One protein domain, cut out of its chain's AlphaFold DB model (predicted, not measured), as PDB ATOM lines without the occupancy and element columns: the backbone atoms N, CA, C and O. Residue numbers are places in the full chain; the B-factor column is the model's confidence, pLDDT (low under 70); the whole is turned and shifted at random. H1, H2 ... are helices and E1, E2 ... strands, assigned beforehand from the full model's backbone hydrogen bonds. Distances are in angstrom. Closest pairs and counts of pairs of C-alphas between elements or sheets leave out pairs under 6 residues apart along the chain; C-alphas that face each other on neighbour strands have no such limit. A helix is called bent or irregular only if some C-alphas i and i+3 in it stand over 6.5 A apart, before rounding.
ATOM      1  N   VAL A  38      -0.262 -13.338  25.414       80.25
ATOM      2  CA  VAL A  38      -1.381 -12.830  26.231       80.25
ATOM      3  C   VAL A  38      -0.877 -11.770  27.210       80.25
ATOM      4  O   VAL A  38      -1.489 -10.708  27.311       80.25
ATOM      5  N   ALA A  39       0.273 -12.006  27.852       86.00
ATOM      6  CA  ALA A  39       0.923 -11.021  28.716       86.00
ATOM      7  C   ALA A  39       1.325  -9.750  27.941       86.00
ATOM      8  O   ALA A  39       0.991  -8.646  28.360       86.00
ATOM      9  N   GLN A  40       1.947  -9.894  26.766       88.88
ATOM     10  CA  GLN A  40       2.276  -8.767  25.881       88.88
ATOM     11  C   GLN A  40       1.037  -7.971  25.459       88.88
ATOM     12  O   GLN A  40       1.062  -6.745  25.464       88.88
ATOM     13  N   THR A  41      -0.060  -8.656  25.117       91.38
ATOM     14  CA  THR A  41      -1.321  -7.993  24.753       91.38
ATOM     15  C   THR A  41      -1.850  -7.155  25.919       91.38
ATOM     16  O   THR A  41      -2.243  -6.014  25.703       91.38
ATOM     17  N   ALA A  42      -1.812  -7.678  27.149       91.56
ATOM     18  CA  ALA A  42      -2.219  -6.929  28.336       91.56
ATOM     19  C   ALA A  42      -1.340  -5.685  28.569       91.56
ATOM     20  O   ALA A  42      -1.884  -4.603  28.763       91.56
ATOM     21  N   LEU A  43      -0.011  -5.809  28.458       92.00
ATOM     22  CA  LEU A  43       0.931  -4.690  28.616       92.00
ATOM     23  C   LEU A  43       0.739  -3.593  27.553       92.00
ATOM     24  O   LEU A  43       0.797  -2.406  27.870       92.00
ATOM     25  N   LEU A  44       0.464  -3.968  26.301       92.75
ATOM     26  CA  LEU A  44       0.168  -3.018  25.219       92.75
ATOM     27  C   LEU A  44      -1.144  -2.260  25.458       92.75
ATOM     28  O   LEU A  44      -1.204  -1.049  25.251       92.75
ATOM     29  N   VAL A  45      -2.184  -2.966  25.918       93.00
ATOM     30  CA  VAL A  45      -3.471  -2.369  26.303       93.00
ATOM     31  C   VAL A  45      -3.293  -1.432  27.500       93.00
ATOM     32  O   VAL A  45      -3.794  -0.312  27.474       93.00
ATOM     33  N   GLU A  46      -2.548  -1.850  28.522       92.12
ATOM     34  CA  GLU A  46      -2.252  -1.038  29.705       92.12
ATOM     35  C   GLU A  46      -1.467   0.232  29.344       92.12
ATOM     36  O   GLU A  46      -1.829   1.316  29.793       92.12
ATOM     37  N   SER A  47      -0.443   0.124  28.492       92.31
ATOM     38  CA  SER A  47       0.336   1.273  28.011       92.31
ATOM     39  C   SER A  47      -0.539   2.271  27.238       92.31
ATOM     40  O   SER A  47      -0.502   3.467  27.531       92.31
ATOM     41  N   LEU A  48      -1.408   1.792  26.336       93.00
ATOM     42  CA  LEU A  48      -2.347   2.651  25.603       93.00
ATOM     43  C   LEU A  48      -3.380   3.325  26.522       93.00
ATOM     44  O   LEU A  48      -3.703   4.498  26.345       93.00
ATOM     45  N   LEU A  49      -3.897   2.610  27.524       92.31
ATOM     46  CA  LEU A  49      -4.841   3.187  28.483       92.31
ATOM     47  C   LEU A  49      -4.168   4.205  29.416       92.31
ATOM     48  O   LEU A  49      -4.791   5.212  29.745       92.31
ATOM     49  N   LYS A  50      -2.896   4.007  29.788       90.81
ATOM     50  CA  LYS A  50      -2.116   4.991  30.559       90.81
ATOM     51  C   LYS A  50      -1.892   6.290  29.784       90.81
ATOM     52  O   LYS A  50      -2.079   7.357  30.360       90.81
ATOM     53  N   THR A  51      -1.559   6.233  28.491       89.81
ATOM     54  CA  THR A  51      -1.371   7.455  27.679       89.81
ATOM     55  C   THR A  51      -2.686   8.166  27.343       89.81
ATOM     56  O   THR A  51      -2.697   9.389  27.199       89.81
ATOM     57  N   ARG A  52      -3.800   7.430  27.226       88.88
ATOM     58  CA  ARG A  52      -5.149   7.989  27.015       88.88
ATOM     59  C   ARG A  52      -5.799   8.536  28.291       88.88
ATOM     60  O   ARG A  52      -6.638   9.435  28.211       88.88
ATOM     61  N   GLY A  53      -5.455   7.990  29.457       87.06
ATOM     62  CA  GLY A  53      -6.055   8.354  30.738       87.06
ATOM     63  C   GLY A  53      -7.588   8.287  30.700       87.06
ATOM     64  O   GLY A  53      -8.179   7.321  30.217       87.06
ATOM     65  N   ALA A  54      -8.244   9.350  31.172       83.75
ATOM     66  CA  ALA A  54      -9.704   9.431  31.260       83.75
ATOM     67  C   ALA A  54     -10.448   9.434  29.906       83.75
ATOM     68  O   ALA A  54     -11.663   9.245  29.899       83.75
ATOM     69  N   GLN A  55      -9.764   9.630  28.768       86.19
ATOM     70  CA  GLN A  55     -10.400   9.503  27.447       86.19
ATOM     71  C   GLN A  55     -10.689   8.040  27.073       86.19
ATOM     72  O   GLN A  55     -11.585   7.784  26.270       86.19
ATOM     73  N   GLY A  56      -9.956   7.085  27.660       88.44
ATOM     74  CA  GLY A  56      -9.983   5.683  27.245       88.44
ATOM     75  C   GLY A  56      -9.439   5.468  25.827       88.44
ATOM     76  O   GLY A  56      -9.008   6.402  25.156       88.44
ATOM     77  N   ALA A  57      -9.447   4.217  25.372       90.19
ATOM     78  CA  ALA A  57      -9.018   3.842  24.026       90.19
ATOM     79  C   ALA A  57     -10.174   3.196  23.254       90.19
ATOM     80  O   ALA A  57     -10.956   2.426  23.823       90.19
ATOM     81  N   SER A  58     -10.274   3.482  21.957       93.00
ATOM     82  CA  SER A  58     -11.273   2.841  21.095       93.00
ATOM     83  C   SER A  58     -10.898   1.380  20.804       93.00
ATOM     84  O   SER A  58      -9.730   0.984  20.872       93.00
ATOM     85  N   GLN A  59     -11.881   0.554  20.430       92.75
ATOM     86  CA  GLN A  59     -11.605  -0.825  20.015       92.75
ATOM     87  C   GLN A  59     -10.662  -0.883  18.797       92.75
ATOM     88  O   GLN A  59      -9.827  -1.783  18.717       92.75
ATOM     89  N   GLU A  60     -10.768   0.070  17.871       93.81
ATOM     90  CA  GLU A  60      -9.921   0.150  16.675       93.81
ATOM     91  C   GLU A  60      -8.477   0.529  17.029       93.81
ATOM     92  O   GLU A  60      -7.535  -0.027  16.465       93.81
ATOM     93  N   GLU A  61      -8.284   1.407  18.016       93.44
ATOM     94  CA  GLU A  61      -6.961   1.800  18.522       93.44
ATOM     95  C   GLU A  61      -6.263   0.622  19.210       93.44
ATOM     96  O   GLU A  61      -5.114   0.301  18.896       93.44
ATOM     97  N   LEU A  62      -6.992  -0.083  20.084       93.75
ATOM     98  CA  LEU A  62      -6.525  -1.303  20.746       93.75
ATOM     99  C   LEU A  62      -6.143  -2.372  19.710       93.75
ATOM    100  O   LEU A  62      -5.066  -2.968  19.792       93.75
ATOM    101  N   GLN A  63      -6.989  -2.595  18.697       93.75
ATOM    102  CA  GLN A  63      -6.689  -3.532  17.611       93.75
ATOM    103  C   GLN A  63      -5.479  -3.098  16.776       93.75
ATOM    104  O   GLN A  63      -4.683  -3.961  16.407       93.75
ATOM    105  N   SER A  64      -5.294  -1.800  16.525       94.25
ATOM    106  CA  SER A  64      -4.164  -1.264  15.752       94.25
ATOM    107  C   SER A  64      -2.824  -1.486  16.456       94.25
ATOM    108  O   SER A  64      -1.894  -2.018  15.847       94.25
ATOM    109  N   VAL A  65      -2.733  -1.184  17.758       94.12
ATOM    110  CA  VAL A  65      -1.516  -1.432  18.557       94.12
ATOM    111  C   VAL A  65      -1.196  -2.933  18.628       94.12
ATOM    112  O   VAL A  65      -0.046  -3.339  18.442       94.12
ATOM    113  N   ILE A  66      -2.212  -3.785  18.812       93.81
ATOM    114  CA  ILE A  66      -2.047  -5.248  18.820       93.81
ATOM    115  C   ILE A  66      -1.615  -5.775  17.439       93.81
ATOM    116  O   ILE A  66      -0.782  -6.683  17.357       93.81
ATOM    117  N   ALA A  67      -2.163  -5.234  16.349       94.00
ATOM    118  CA  ALA A  67      -1.807  -5.620  14.985       94.00
ATOM    119  C   ALA A  67      -0.357  -5.244  14.646       94.00
ATOM    120  O   ALA A  67       0.365  -6.075  14.094       94.00
ATOM    121  N   TRP A  68       0.094  -4.050  15.045       94.94
ATOM    122  CA  TRP A  68       1.488  -3.625  14.905       94.94
ATOM    123  C   TRP A  68       2.450  -4.568  15.634       94.94
ATOM    124  O   TRP A  68       3.345  -5.125  14.996       94.94
ATOM    125  N   ALA A  69       2.223  -4.849  16.921       94.00
ATOM    126  CA  ALA A  69       3.084  -5.753  17.689       94.00
ATOM    127  C   ALA A  69       3.143  -7.172  17.084       94.00
ATOM    128  O   ALA A  69       4.206  -7.792  17.010       94.00
ATOM    129  N   ARG A  70       2.014  -7.678  16.563       93.19
ATOM    130  CA  ARG A  70       1.971  -8.941  15.801       93.19
ATOM    131  C   ARG A  70       2.772  -8.868  14.500       93.19
ATOM    132  O   ARG A  70       3.431  -9.848  14.164       93.19
ATOM    133  N   GLY A  71       2.749  -7.733  13.803       93.12
ATOM    134  CA  GLY A  71       3.580  -7.470  12.627       93.12
ATOM    135  C   GLY A  71       5.074  -7.563  12.940       93.12
ATOM    136  O   GLY A  71       5.792  -8.286  12.254       93.12
ATOM    137  N   VAL A  72       5.527  -6.940  14.036       92.94
ATOM    138  CA  VAL A  72       6.926  -7.022  14.503       92.94
ATOM    139  C   VAL A  72       7.337  -8.468  14.812       92.94
ATOM    140  O   VAL A  72       8.426  -8.901  14.438       92.94
ATOM    141  N   HIS A  73       6.466  -9.258  15.447       90.94
ATOM    142  CA  HIS A  73       6.742 -10.679  15.687       90.94
ATOM    143  C   HIS A  73       6.744 -11.527  14.406       90.94
ATOM    144  O   HIS A  73       7.577 -12.426  14.286       90.94
ATOM    145  N   GLY A  74       5.859 -11.241  13.446       89.38
ATOM    146  CA  GLY A  74       5.853 -11.894  12.133       89.38
ATOM    147  C   GLY A  74       7.150 -11.641  11.366       89.38
ATOM    148  O   GLY A  74       7.805 -12.589  10.936       89.38
ATOM    149  N   GLU A  75       7.575 -10.378  11.303       89.12
ATOM    150  CA  GLU A  75       8.843  -9.945  10.709       89.12
ATOM    151  C   GLU A  75      10.047 -10.654  11.360       89.12
ATOM    152  O   GLU A  75      10.914 -11.187  10.667       89.12
ATOM    153  N   ALA A  76      10.061 -10.766  12.695       87.56
ATOM    154  CA  ALA A  76      11.110 -11.484  13.420       87.56
ATOM    155  C   ALA A  76      11.203 -12.972  13.028       87.56
ATOM    156  O   ALA A  76      12.304 -13.522  12.957       87.56
ATOM    157  N   GLU A  77      10.073 -13.646  12.792       87.62
ATOM    158  CA  GLU A  77      10.059 -15.037  12.325       87.62
ATOM    159  C   GLU A  77      10.460 -15.150  10.846       87.62
ATOM    160  O   GLU A  77      11.252 -16.034  10.503       87.62
ATOM    161  N   GLU A  78      10.013 -14.240   9.975       86.88
ATOM    162  CA  GLU A  78      10.449 -14.203   8.573       86.88
ATOM    163  C   GLU A  78      11.974 -14.079   8.467       86.88
ATOM    164  O   GLU A  78      12.618 -14.919   7.825       86.88
ATOM    165  N   LEU A  79      12.572 -13.113   9.170       82.88
ATOM    166  CA  LEU A  79      14.019 -12.890   9.176       82.88
ATOM    167  C   LEU A  79      14.792 -14.116   9.695       82.88
ATOM    168  O   LEU A  79      15.784 -14.521   9.079       82.88
ATOM    169  N   LYS A  80      14.304 -14.803  10.742       81.94
ATOM    170  CA  LYS A  80      14.881 -16.087  11.199       81.94
ATOM    171  C   LYS A  80      14.848 -17.155  10.100       81.94
ATOM    172  O   LYS A  80      15.833 -17.874   9.914       81.94
ATOM    173  N   THR A  81      13.744 -17.274   9.356       79.19
ATOM    174  CA  THR A  81      13.639 -18.271   8.271       79.19
ATOM    175  C   THR A  81      14.527 -17.961   7.065       79.19
ATOM    176  O   THR A  81      14.970 -18.902   6.399       79.19
ATOM    177  N   LEU A  82      14.822 -16.682   6.802       73.81
ATOM    178  CA  LEU A  82      15.759 -16.253   5.759       73.81
ATOM    179  C   LEU A  82      17.203 -16.621   6.130       73.81
ATOM    180  O   LEU A  82      17.884 -17.284   5.344       73.81
ATOM    181  N   VAL A  83      17.643 -16.291   7.350       68.19
ATOM    182  CA  VAL A  83      18.995 -16.621   7.845       68.19
ATOM    183  C   VAL A  83      19.221 -18.139   7.907       68.19
ATOM    184  O   VAL A  83      20.289 -18.628   7.539       68.19
ATOM    185  N   GLY A  84      18.204 -18.917   8.292       65.19
ATOM    186  CA  GLY A  84      18.296 -20.377   8.417       65.19
ATOM    187  C   GLY A  84      18.359 -21.181   7.104       65.19
ATOM    188  O   GLY A  84      18.410 -22.411   7.162       65.19
ATOM    189  N   ARG A  85      18.319 -20.551   5.918       65.19
ATOM    190  CA  ARG A  85      18.236 -21.247   4.612       65.19
ATOM    191  C   ARG A  85      19.411 -20.909   3.673       65.19
ATOM    192  O   ARG A  85      19.220 -20.208   2.675       65.19
ATOM    193  N   PRO A  86      20.612 -21.491   3.882       55.97
ATOM    194  CA  PRO A  86      21.828 -21.118   3.144       55.97
ATOM    195  C   PRO A  86      21.736 -21.288   1.614       55.97
ATOM    196  O   PRO A  86      22.333 -20.518   0.871       55.97
ATOM    197  N   ARG A  87      20.923 -22.225   1.101       57.72
ATOM    198  CA  ARG A  87      20.719 -22.416  -0.353       57.72
ATOM    199  C   ARG A  87      19.922 -21.300  -1.061       57.72
ATOM    200  O   ARG A  87      19.711 -21.404  -2.267       57.72
ATOM    201  N   ARG A  88      19.469 -20.250  -0.360       52.72
ATOM    202  CA  ARG A  88      18.769 -19.082  -0.944       52.72
ATOM    203  C   ARG A  88      19.342 -17.723  -0.495       52.72
ATOM    204  O   ARG A  88      18.630 -16.727  -0.500       52.72
ATOM    205  N   GLN A  89      20.644 -17.652  -0.206       52.25
ATOM    206  CA  GLN A  89      21.358 -16.432   0.231       52.25
ATOM    207  C   GLN A  89      21.292 -15.205  -0.709       52.25
ATOM    208  O   GLN A  89      21.771 -14.142  -0.336       52.25
ATOM    209  N   LYS A  90      20.676 -15.289  -1.898       49.84
ATOM    210  CA  LYS A  90      20.436 -14.117  -2.767       49.84
ATOM    211  C   LYS A  90      19.329 -13.172  -2.267       49.84
ATOM    212  O   LYS A  90      19.095 -12.150  -2.898       49.84
ATOM    213  N   ALA A  91      18.659 -13.509  -1.165       54.34
ATOM    214  CA  ALA A  91      17.656 -12.671  -0.514       54.34
ATOM    215  C   ALA A  91      17.940 -12.550   0.994       54.34
ATOM    216  O   ALA A  91      17.154 -13.008   1.823       54.34
ATOM    217  N   LEU A  92      19.070 -11.929   1.359       64.94
ATOM    218  CA  LEU A  92      19.098 -11.205   2.633       64.94
ATOM    219  C   LEU A  92      18.065 -10.069   2.562       64.94
ATOM    220  O   LEU A  92      17.849  -9.495   1.492       64.94
ATOM    221  N   ALA A  93      17.434  -9.750   3.690       71.12
ATOM    222  CA  ALA A  93      16.622  -8.545   3.798       71.12
ATOM    223  C   ALA A  93      17.482  -7.306   3.489       71.12
ATOM    224  O   ALA A  93      18.677  -7.288   3.797       71.12
ATOM    225  N   SER A  94      16.892  -6.281   2.865       85.56
ATOM    226  CA  SER A  94      17.616  -5.035   2.603       85.56
ATOM    227  C   SER A  94      18.063  -4.391   3.924       85.56
ATOM    228  O   SER A  94      17.377  -4.558   4.939       85.56
ATOM    229  N   PRO A  95      19.174  -3.627   3.941       85.50
ATOM    230  CA  PRO A  95      19.608  -2.908   5.140       85.50
ATOM    231  C   PRO A  95      18.505  -2.014   5.723       85.50
ATOM    232  O   PRO A  95      18.342  -1.951   6.934       85.50
ATOM    233  N   GLU A  96      17.690  -1.401   4.861       88.12
ATOM    234  CA  GLU A  96      16.522  -0.599   5.245       88.12
ATOM    235  C   GLU A  96      15.439  -1.430   5.952       88.12
ATOM    236  O   GLU A  96      14.934  -1.011   6.991       88.12
ATOM    237  N   ARG A  97      15.114  -2.632   5.443       88.25
ATOM    238  CA  ARG A  97      14.154  -3.551   6.085       88.25
ATOM    239  C   ARG A  97      14.670  -4.012   7.451       88.25
ATOM    240  O   ARG A  97      13.902  -4.028   8.408       88.25
ATOM    241  N   MET A  98      15.963  -4.325   7.552       88.69
ATOM    242  CA  MET A  98      16.607  -4.684   8.821       88.69
ATOM    243  C   MET A  98      16.564  -3.532   9.831       88.69
ATOM    244  O   MET A  98      16.105  -3.734  10.950       88.69
ATOM    245  N   ALA A  99      16.955  -2.318   9.433       89.38
ATOM    246  CA  ALA A  99      16.931  -1.142  10.305       89.38
ATOM    247  C   ALA A  99      15.506  -0.785  10.766       89.38
ATOM    248  O   ALA A  99      15.284  -0.490  11.940       89.38
ATOM    249  N   ALA A 100      14.518  -0.870   9.867       90.75
ATOM    250  CA  ALA A 100      13.113  -0.664  10.208       90.75
ATOM    251  C   ALA A 100      12.591  -1.733  11.185       90.75
ATOM    252  O   ALA A 100      11.852  -1.402  12.114       90.75
ATOM    253  N   PHE A 101      12.984  -3.000  11.015       92.56
ATOM    254  CA  PHE A 101      12.656  -4.067  11.962       92.56
ATOM    255  C   PHE A 101      13.307  -3.839  13.332       92.56
ATOM    256  O   PHE A 101      12.617  -3.922  14.347       92.56
ATOM    257  N   GLU A 102      14.603  -3.526  13.376       93.44
ATOM    258  CA  GLU A 102      15.346  -3.289  14.619       93.44
ATOM    259  C   GLU A 102      14.760  -2.116  15.413       93.44
ATOM    260  O   GLU A 102      14.535  -2.255  16.616       93.44
ATOM    261  N   LEU A 103      14.404  -1.016  14.738       94.88
ATOM    262  CA  LEU A 103      13.704   0.120  15.342       94.88
ATOM    263  C   LEU A 103      12.344  -0.294  15.923       94.88
ATOM    264  O   LEU A 103      12.073  -0.047  17.097       94.88
ATOM    265  N   ASN A 104      11.492  -0.952  15.129       93.81
ATOM    266  CA  ASN A 104      10.168  -1.392  15.583       93.81
ATOM    267  C   ASN A 104      10.253  -2.389  16.747       93.81
ATOM    268  O   ASN A 104       9.438  -2.334  17.668       93.81
ATOM    269  N   LYS A 105      11.249  -3.280  16.730       94.50
ATOM    270  CA  LYS A 105      11.512  -4.216  17.823       94.50
ATOM    271  C   LYS A 105      11.968  -3.485  19.084       94.50
ATOM    272  O   LYS A 105      11.438  -3.777  20.148       94.50
ATOM    273  N   ALA A 106      12.898  -2.536  18.984       94.06
ATOM    274  CA  ALA A 106      13.363  -1.755  20.132       94.06
ATOM    275  C   ALA A 106      12.232  -0.925  20.763       94.06
ATOM    276  O   ALA A 106      12.124  -0.864  21.988       94.06
ATOM    277  N   LEU A 107      11.350  -0.347  19.940       94.38
ATOM    278  CA  LEU A 107      10.147   0.350  20.399       94.38
ATOM    279  C   LEU A 107       9.171  -0.606  21.100       94.38
ATOM    280  O   LEU A 107       8.712  -0.300  22.197       94.38
ATOM    281  N   LEU A 108       8.897  -1.782  20.524       94.19
ATOM    282  CA  LEU A 108       8.040  -2.794  21.151       94.19
ATOM    283  C   LEU A 108       8.616  -3.292  22.483       94.19
ATOM    284  O   LEU A 108       7.894  -3.333  23.475       94.19
ATOM    285  N   ASP A 109       9.909  -3.618  22.529       92.50
ATOM    286  CA  ASP A 109      10.587  -4.054  23.754       92.50
ATOM    287  C   ASP A 109      10.539  -2.956  24.839       92.50
ATOM    288  O   ASP A 109      10.321  -3.264  26.007       92.50
ATOM    289  N   SER A 110      10.659  -1.678  24.456       91.69
ATOM    290  CA  SER A 110      10.562  -0.525  25.370       91.69
ATOM    291  C   SER A 110       9.142  -0.310  25.907       91.69
ATOM    292  O   SER A 110       8.949  -0.114  27.107       91.69
ATOM    293  N   VAL A 111       8.122  -0.413  25.047       92.38
ATOM    294  CA  VAL A 111       6.710  -0.332  25.461       92.38
ATOM    295  C   VAL A 111       6.345  -1.486  26.398       92.38
ATOM    296  O   VAL A 111       5.674  -1.272  27.405       92.38
ATOM    297  N   LEU A 112       6.830  -2.701  26.123       91.69
ATOM    298  CA  LEU A 112       6.628  -3.871  26.988       91.69
ATOM    299  C   LEU A 112       7.405  -3.782  28.312       91.69
ATOM    300  O   LEU A 112       6.950  -4.329  29.314       91.69
ATOM    301  N   ALA A 113       8.542  -3.083  28.336       89.62
ATOM    302  CA  ALA A 113       9.273  -2.751  29.558       89.62
ATOM    303  C   ALA A 113       8.642  -1.587  30.350       89.62
ATOM    304  O   ALA A 113       9.093  -1.292  31.455       89.62
ATOM    305  N   GLY A 114       7.626  -0.912  29.798       87.81
ATOM    306  CA  GLY A 114       7.006   0.273  30.393       87.81
ATOM    307  C   GLY A 114       7.891   1.524  30.372       87.81
ATOM    308  O   GLY A 114       7.557   2.504  31.031       87.81
ATOM    309  N   THR A 115       9.004   1.515  29.630       89.62
ATOM    310  CA  THR A 115       9.924   2.662  29.527       89.62
ATOM    311  C   THR A 115       9.473   3.702  28.509       89.62
ATOM    312  O   THR A 115      10.058   4.777  28.468       89.62
ATOM    313  N   ILE A 116       8.467   3.385  27.685       91.19
ATOM    314  CA  ILE A 116       7.842   4.261  26.685       91.19
ATOM    315  C   ILE A 116       6.332   3.967  26.662       91.19
ATOM    316  O   ILE A 116       5.910   2.808  26.686       91.19
ATOM    317  N   GLY A 117       5.505   5.009  26.606       90.88
ATOM    318  CA  GLY A 117       4.063   4.910  26.384       90.88
ATOM    319  C   GLY A 117       3.715   4.791  24.898       90.88
ATOM    320  O   GLY A 117       4.355   5.410  24.048       90.88
ATOM    321  N   VAL A 118       2.674   4.029  24.563       93.88
ATOM    322  CA  VAL A 118       2.122   3.968  23.196       93.88
ATOM    323  C   VAL A 118       0.787   4.700  23.124       93.88
ATOM    324  O   VAL A 118      -0.011   4.623  24.052       93.88
ATOM    325  N   ASN A 119       0.523   5.412  22.033       93.69
ATOM    326  CA  ASN A 119      -0.745   6.085  21.761       93.69
ATOM    327  C   ASN A 119      -1.107   5.963  20.269       93.69
ATOM    328  O   ASN A 119      -0.286   5.544  19.452       93.69
ATOM    329  N   VAL A 120      -2.328   6.342  19.898       92.88
ATOM    330  CA  VAL A 120      -2.786   6.414  18.505       92.88
ATOM    331  C   VAL A 120      -3.216   7.853  18.197       92.88
ATOM    332  O   VAL A 120      -3.956   8.481  18.960       92.88
ATOM    333  N   SER A 121      -2.731   8.420  17.095       91.00
ATOM    334  CA  SER A 121      -3.133   9.755  16.644       91.00
ATOM    335  C   SER A 121      -4.578   9.762  16.127       91.00
ATOM    336  O   SER A 121      -5.142   8.727  15.780       91.00
ATOM    337  N   SER A 122      -5.157  10.952  15.952       86.12
ATOM    338  CA  SER A 122      -6.435  11.120  15.238       86.12
ATOM    339  C   SER A 122      -6.394  10.680  13.764       86.12
ATOM    340  O   SER A 122      -7.443  10.521  13.149       86.12
ATOM    341  N   SER A 123      -5.201  10.466  13.194       89.31
ATOM    342  CA  SER A 123      -4.998   9.884  11.861       89.31
ATOM    343  C   SER A 123      -4.801   8.360  11.870       89.31
ATOM    344  O   SER A 123      -4.497   7.788  10.826       89.31
ATOM    345  N   GLY A 124      -4.938   7.696  13.026       86.25
ATOM    346  CA  GLY A 124      -4.731   6.251  13.175       86.25
ATOM    347  C   GLY A 124      -3.260   5.812  13.206       86.25
ATOM    348  O   GLY A 124      -2.978   4.616  13.206       86.25
ATOM    349  N   ALA A 125      -2.309   6.751  13.231       91.50
ATOM    350  CA  ALA A 125      -0.886   6.436  13.312       91.50
ATOM    351  C   ALA A 125      -0.489   6.091  14.754       91.50
ATOM    352  O   ALA A 125      -0.918   6.756  15.696       91.50
ATOM    353  N   ILE A 126       0.364   5.082  14.930       93.19
ATOM    354  CA  ILE A 126       0.924   4.751  16.243       93.19
ATOM    355  C   ILE A 126       1.991   5.789  16.597       93.19
ATOM    356  O   ILE A 126       2.893   6.066  15.807       93.19
ATOM    357  N   VAL A 127       1.869   6.359  17.792       94.00
ATOM    358  CA  VAL A 127       2.759   7.378  18.348       94.00
ATOM    359  C   VAL A 127       3.389   6.823  19.618       94.00
ATOM    360  O   VAL A 127       2.706   6.239  20.457       94.00
ATOM    361  N   PHE A 128       4.692   7.029  19.766       93.94
ATOM    362  CA  PHE A 128       5.443   6.679  20.966       93.94
ATOM    363  C   PHE A 128       5.674   7.950  21.778       93.94
ATOM    364  O   PHE A 128       5.989   8.996  21.209       93.94
ATOM    365  N   ILE A 129       5.454   7.871  23.086       90.31
ATOM    366  CA  ILE A 129       5.491   9.006  24.008       90.31
ATOM    367  C   ILE A 129       6.411   8.620  25.160       90.31
ATOM    368  O   ILE A 129       6.254   7.536  25.725       90.31
ATOM    369  N   ASP A 130       7.349   9.489  25.528       83.44
ATOM    370  CA  ASP A 130       8.126   9.289  26.751       83.44
ATOM    371  C   ASP A 130       7.172   9.159  27.954       83.44
ATOM    372  O   ASP A 130       6.138   9.838  28.000       83.44
TER     373      ASP A 130
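AT A GLANCE: This is residues 38 to 130 of the 134 residues of an uncharacterized protein of Armatimonas rosea (UniProt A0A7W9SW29). A rod whose length is made by the long helix H2, with H3 crossing it at a steep angle; at one end H1 and the small strand hairpin E1-E2 pack together against the start of H2 and the end of H3, and at the other end residues 84 to 89, in the link from H2 to H3, stick out. The 93 printed residues include, in order, H1, H2, H3, E1 and E2, with an antiparallel sheet E1-E2. The class is mostly helix; the whole is loose, radius of gyration of the C-alphas 15.3 A, spanning 54 by 26 by 23 A.

HOW THE PARTS SIT: H1, residues 38 to 55, touches H2, residues 59 to 83, with residues 41 to 48 alone (closest C-alphas Val 45 and Leu 62, 6.4 A), in a helical hairpin, opposite ways at 37 degrees, only just steep. H3, residues 95 to 112, touches H2 with residues 101 to 108 alone (Val 72 and Lys 105, 6.3 A), a steep 50 degrees. E1, residues 117 to 120, and E2, residues 126 to 129, have N 119 and O 127 2.8 A apart. Every O i to N i+4 pair is within hydrogen-bond range in H2 and H3, 12 of 14 in H1.

IN THESE COORDINATES: H1 begins at C-alpha 38 (-1.381, -12.830, 26.231) and is irregular, C-alphas 51 and 54 being 9.3 A apart. H2 is 36.5 A long; E2 ends at C-alpha 129 (5.491, 9.006, 24.008).

THE WHOLE: The printed part has no cut. H2 to H3 is a long link; residues 83 to 92 have pLDDT under 70.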